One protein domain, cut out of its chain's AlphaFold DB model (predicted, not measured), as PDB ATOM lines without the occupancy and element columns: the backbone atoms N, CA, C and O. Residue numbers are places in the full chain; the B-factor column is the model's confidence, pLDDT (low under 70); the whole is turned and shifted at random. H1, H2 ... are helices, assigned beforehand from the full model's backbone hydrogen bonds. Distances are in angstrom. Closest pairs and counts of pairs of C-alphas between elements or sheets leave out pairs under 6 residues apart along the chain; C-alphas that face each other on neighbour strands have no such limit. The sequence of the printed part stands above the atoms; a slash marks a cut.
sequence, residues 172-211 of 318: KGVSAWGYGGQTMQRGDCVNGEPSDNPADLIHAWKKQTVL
ATOM      1  N   LYS A 172      27.933-115.804 -10.634       88.31
ATOM      2  CA  LYS A 172      27.622-114.842 -11.709       88.31
ATOM      3  C   LYS A 172      28.134-113.462 -11.339       88.31
ATOM      4  O   LYS A 172      28.734-112.791 -12.172       88.31
ATOM      5  N   GLY A 173      27.935-113.090 -10.083       90.69
ATOM      6  CA  GLY A 173      28.503-111.917  -9.446       90.69
ATOM      7  C   GLY A 173      30.002-111.777  -9.636       90.69
ATOM      8  O   GLY A 173      30.484-110.810 -10.226       90.69
ATOM      9  N   VAL A 174      30.733-112.796  -9.186       90.38
ATOM     10  CA  VAL A 174      32.189-112.881  -9.337       90.38
ATOM     11  C   VAL A 174      32.596-112.889 -10.809       90.38
ATOM     12  O   VAL A 174      33.549-112.203 -11.165       90.38
ATOM     13  N   SER A 175      31.876-113.597 -11.683       90.25
ATOM     14  CA  SER A 175      32.170-113.594 -13.124       90.25
ATOM     15  C   SER A 175      31.961-112.221 -13.772       90.25
ATOM     16  O   SER A 175      32.668-111.880 -14.715       90.25
ATOM     17  N   ALA A 176      30.999-111.433 -13.284       95.44
ATOM     18  CA  ALA A 176      30.690-110.107 -13.810       95.44
ATOM     19  C   ALA A 176      31.635-109.015 -13.281       95.44
ATOM     20  O   ALA A 176      31.984-108.105 -14.029       95.44
ATOM     21  N   TRP A 177      32.042-109.096 -12.010       94.12
ATOM     22  CA  TRP A 177      32.700-107.983 -11.313       94.12
ATOM     23  C   TRP A 177      34.049-108.321 -10.664       94.12
ATOM     24  O   TRP A 177      34.793-107.411 -10.306       94.12
ATOM     25  N   GLY A 178      34.390-109.602 -10.512       91.62
ATOM     26  CA  GLY A 178      35.578-110.048  -9.780       91.62
ATOM     27  C   GLY A 178      35.536-109.736  -8.276       91.62
ATOM     28  O   GLY A 178      34.568-109.188  -7.752       91.62
ATOM     29  N   TYR A 179      36.610-110.078  -7.557       85.19
ATOM     30  CA  TYR A 179      36.769-109.710  -6.144       85.19
ATOM     31  C   TYR A 179      37.050-108.203  -6.044       85.19
ATOM     32  O   TYR A 179      38.121-107.730  -6.413       85.19
ATOM     33  N   GLY A 180      36.042-107.453  -5.609       88.06
ATOM     34  CA  GLY A 180      35.989-105.986  -5.634       88.06
ATOM     35  C   GLY A 180      34.563-105.468  -5.849       88.06
ATOM     36  O   GLY A 180      34.207-104.391  -5.367       88.06
ATOM     37  N   GLY A 181      33.723-106.289  -6.490       93.69
ATOM     38  CA  GLY A 181      32.289-106.068  -6.618       93.69
ATOM     39  C   GLY A 181      31.956-104.972  -7.613       93.69
ATOM     40  O   GLY A 181      32.805-104.502  -8.370       93.69
ATOM     41  N   GLN A 182      30.692-104.563  -7.643       95.44
ATOM     42  CA  GLN A 182      30.260-103.545  -8.586       95.44
ATOM     43  C   GLN A 182      30.796-102.177  -8.150       95.44
ATOM     44  O   GLN A 182      30.265-101.558  -7.233       95.44
ATOM     45  N   THR A 183      31.835-101.677  -8.816       92.81
ATOM     46  CA  THR A 183      32.467-100.377  -8.521       92.81
ATOM     47  C   THR A 183      31.911 -99.222  -9.356       92.81
ATOM     48  O   THR A 183      32.312 -98.082  -9.181       92.81
ATOM     49  N   MET A 184      30.949 -99.477 -10.241       92.50
ATOM     50  CA  MET A 184      30.352 -98.447 -11.093       92.50
ATOM     51  C   MET A 184      28.878 -98.730 -11.367       92.50
ATOM     52  O   MET A 184      28.422 -99.865 -11.247       92.50
ATOM     53  N   GLN A 185      28.124 -97.696 -11.753       93.50
ATOM     54  CA  GLN A 185      26.686 -97.802 -12.067       93.50
ATOM     55  C   GLN A 185      25.849 -98.389 -10.914       93.50
ATOM     56  O   GLN A 185      24.838 -99.059 -11.120       93.50
ATOM     57  N   ARG A 186      26.293 -98.164  -9.677       94.62
ATOM     58  CA  ARG A 186      25.641 -98.677  -8.470       94.62
ATOM     59  C   ARG A 186      24.338 -97.932  -8.164       94.62
ATOM     60  O   ARG A 186      23.382 -98.574  -7.733       94.62
ATOM     61  N   GLY A 187      24.284 -96.630  -8.450       95.12
ATOM     62  CA  GLY A 187      23.131 -95.764  -8.179       95.12
ATOM     63  C   GLY A 187      23.208 -95.007  -6.850       95.12
ATOM     64  O   GLY A 187      22.266 -94.310  -6.517       95.12
ATOM     65  N   ASP A 188      24.309 -95.132  -6.110       96.12
ATOM     66  CA  ASP A 188      24.662 -94.343  -4.917       96.12
ATOM     67  C   ASP A 188      25.338 -93.002  -5.256       96.12
ATOM     68  O   ASP A 188      25.495 -92.165  -4.370       96.12
ATOM     69  N   CYS A 189      25.709 -92.784  -6.524       94.75
ATOM     70  CA  CYS A 189      26.256 -91.527  -7.032       94.75
ATOM     71  C   CYS A 189      25.441 -91.013  -8.228       94.75
ATOM     72  O   CYS A 189      25.154 -91.768  -9.163       94.75
ATOM     73  N   VAL A 190      25.126 -89.716  -8.231       92.50
ATOM     74  CA  VAL A 190      24.391 -89.008  -9.287       92.50
ATOM     75  C   VAL A 190      25.255 -87.849  -9.784       92.50
ATOM     76  O   VAL A 190      25.679 -87.003  -9.008       92.50
ATOM     77  N   ASN A 191      25.542 -87.813 -11.089       91.75
ATOM     78  CA  ASN A 191      26.388 -86.783 -11.721       91.75
ATOM     79  C   ASN A 191      27.793 -86.619 -11.102       91.75
ATOM     80  O   ASN A 191      28.358 -85.531 -11.136       91.75
ATOM     81  N   GLY A 192      28.371 -87.702 -10.573       89.50
ATOM     82  CA  GLY A 192      29.717 -87.704  -9.985       89.50
ATOM     83  C   GLY A 192      29.762 -87.429  -8.482       89.50
ATOM     84  O   GLY A 192      30.813 -87.618  -7.883       89.50
ATOM     85  N   GLU A 193      28.630 -87.080  -7.869       93.88
ATOM     86  CA  GLU A 193      28.519 -86.814  -6.433       93.88
ATOM     87  C   GLU A 193      27.674 -87.890  -5.732       93.88
ATOM     88  O   GLU A 193      26.826 -88.511  -6.382       93.88
ATOM     89  N   PRO A 194      27.876 -88.144  -4.425       94.75
ATOM     90  CA  PRO A 194      26.975 -88.978  -3.632       94.75
ATOM     91  C   PRO A 194      25.510 -88.550  -3.775       94.75
ATOM     92  O   PRO A 194      25.214 -87.360  -3.810       94.75
ATOM     93  N   SER A 195      24.587 -89.513  -3.837       95.81
ATOM     94  CA  SER A 195      23.154 -89.204  -3.872       95.81
ATOM     95  C   SER A 195      22.715 -88.498  -2.586       95.81
ATOM     96  O   SER A 195      23.010 -88.959  -1.482       95.81
ATOM     97  N   ASP A 196      21.936 -87.424  -2.734       95.25
ATOM     98  CA  ASP A 196      21.296 -86.719  -1.616       95.25
ATOM     99  C   ASP A 196      20.184 -87.550  -0.950       95.25
ATOM    100  O   ASP A 196      19.718 -87.213   0.139       95.25
ATOM    101  N   ASN A 197      19.733 -88.635  -1.591       95.44
ATOM    102  CA  ASN A 197      18.758 -89.560  -1.031       95.44
ATOM    103  C   ASN A 197      19.473 -90.676  -0.242       95.44
ATOM    104  O   ASN A 197      20.104 -91.544  -0.852       95.44
ATOM    105  N   PRO A 198      19.318 -90.752   1.095       93.00
ATOM    106  CA  PRO A 198      19.986 -91.769   1.908       93.00
ATOM    107  C   PRO A 198      19.662 -93.210   1.502       93.00
ATOM    108  O   PRO A 198      20.481 -94.103   1.707       93.00
ATOM    109  N   ALA A 199      18.484 -93.449   0.913       94.06
ATOM    110  CA  ALA A 199      18.102 -94.776   0.443       94.06
ATOM    111  C   ALA A 199      18.985 -95.265  -0.712       94.06
ATOM    112  O   ALA A 199      19.188 -96.466  -0.842       94.06
ATOM    113  N   ASP A 200      19.550 -94.361  -1.514       95.81
ATOM    114  CA  ASP A 200      20.418 -94.724  -2.632       95.81
ATOM    115  C   ASP A 200      21.817 -95.131  -2.158       95.81
ATOM    116  O   ASP A 200      22.472 -95.957  -2.797       95.81
ATOM    117  N   LEU A 201      22.266 -94.611  -1.010       95.38
ATOM    118  CA  LEU A 201      23.587 -94.906  -0.447       95.38
ATOM    119  C   LEU A 201      23.746 -96.384  -0.068       95.38
ATOM    120  O   LEU A 201      24.865 -96.896  -0.055       95.38
ATOM    121  N   ILE A 202      22.641 -97.112   0.154       94.00
ATOM    122  CA  ILE A 202      22.681 -98.567   0.354       94.00
ATOM    123  C   ILE A 202      23.295 -99.285  -0.852       94.00
ATOM    124  O   ILE A 202      23.901-100.345  -0.702       94.00
ATOM    125  N   HIS A 203      23.198 -98.706  -2.054       95.94
ATOM    126  CA  HIS A 203      23.762 -99.300  -3.255       95.94
ATOM    127  C   HIS A 203      25.292 -99.336  -3.245       95.94
ATOM    128  O   HIS A 203      25.857-100.129  -3.997       95.94
ATOM    129  N   ALA A 204      25.969 -98.589  -2.362       96.38
ATOM    130  CA  ALA A 204      27.405 -98.739  -2.125       96.38
ATOM    131  C   ALA A 204      27.775-100.179  -1.717       96.38
ATOM    132  O   ALA A 204      28.851-100.674  -2.065       96.38
ATOM    133  N   TRP A 205      26.860-100.895  -1.050       95.31
ATOM    134  CA  TRP A 205      27.033-102.303  -0.684       95.31
ATOM    135  C   TRP A 205      27.062-103.256  -1.874       95.31
ATOM    136  O   TRP A 205      27.491-104.390  -1.697       95.31
ATOM    137  N   LYS A 206      26.743-102.814  -3.100       95.62
ATOM    138  CA  LYS A 206      26.962-103.611  -4.321       95.62
ATOM    139  C   LYS A 206      28.441-103.950  -4.564       95.62
ATOM    140  O   LYS A 206      28.732-104.836  -5.357       95.62
ATOM    141  N   LYS A 207      29.384-103.335  -3.837       95.25
ATOM    142  CA  LYS A 207      30.783-103.803  -3.731       95.25
ATOM    143  C   LYS A 207      30.930-105.185  -3.059       95.25
ATOM    144  O   LYS A 207      31.969-105.822  -3.202       95.25
ATOM    145  N   GLN A 208      29.901-105.644  -2.348       93.94
ATOM    146  CA  GLN A 208      29.806-106.954  -1.700       93.94
ATOM    147  C   GLN A 208      28.593-107.746  -2.193       93.94
ATOM    148  O   GLN A 208      28.754-108.881  -2.617       93.94
ATOM    149  N   THR A 209      27.393-107.162  -2.191       92.81
ATOM    150  CA  THR A 209      26.130-107.904  -2.384       92.81
ATOM    151  C   THR A 209      25.937-108.470  -3.784       92.81
ATOM    152  O   THR A 209      25.121-109.364  -3.969       92.81
ATOM    153  N   VAL A 210      26.688-107.983  -4.780       92.75
ATOM    154  CA  VAL A 210      26.721-108.631  -6.100       92.75
ATOM    155  C   VAL A 210      27.619-109.857  -6.112       92.75
ATOM    156  O   VAL A 210      27.489-110.649  -7.024       92.75
ATOM    157  N   LEU A 211      28.552-109.989  -5.165       89.62
ATOM    158  CA  LEU A 211      29.520-111.083  -5.089       89.62
ATOM    159  C   LEU A 211      29.102-112.168  -4.122       89.62
ATOM    160  O   LEU A 211      29.474-113.316  -4.329       89.62
TER     161      LEU A 211
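What this domain is: This is residues 172 to 211 of the 318 residues of the protein "AP_endonuc_2 domain-containing protein" of Alteromonadaceae bacterium (UniProt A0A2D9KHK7). One helix, H2, runs along most of the length of a small elongated body, and a long winding stretch, residues 178 to 197, runs alongside it and folds back to its first residue. The short helix H1 sits at the other end, near the last residues of H2. The printed part has 40 residues with two named helices, H1 then H2, and no named strand; the class is all helix, with 18 residues in named elements, under half. It is only just compact, close to loose, with a radius of gyration of the C-alphas of 10.5 A and spans of 31 by 17 by 12 A.

Where its parts are: Find C-alpha 198 at (19.986, -91.769, 1.908); from there H2, residues 198 to 209, runs 17.8 A to C-alpha 209 at (26.130, -107.904, -2.384). H1 is residues 172 to 177.

How they stand to each other: H1 and H2 are near each other, their closest C-alphas 8.5 A apart. In H1 every O i to N i+4 pair is within hydrogen-bond range; in H2 1 of 8 is, beside 7 of 9 O i to N i+3 pairs. Residues 189 to 190 pair briefly with 193 to 194, antiparallel.

The domain as a whole: The farthest C-alphas, of Ser 175 and Asp 196, are 31.2 A apart. The link from H1 to H2 is long. The printed part has no cut, and no printed residue is under 70 in pLDDT.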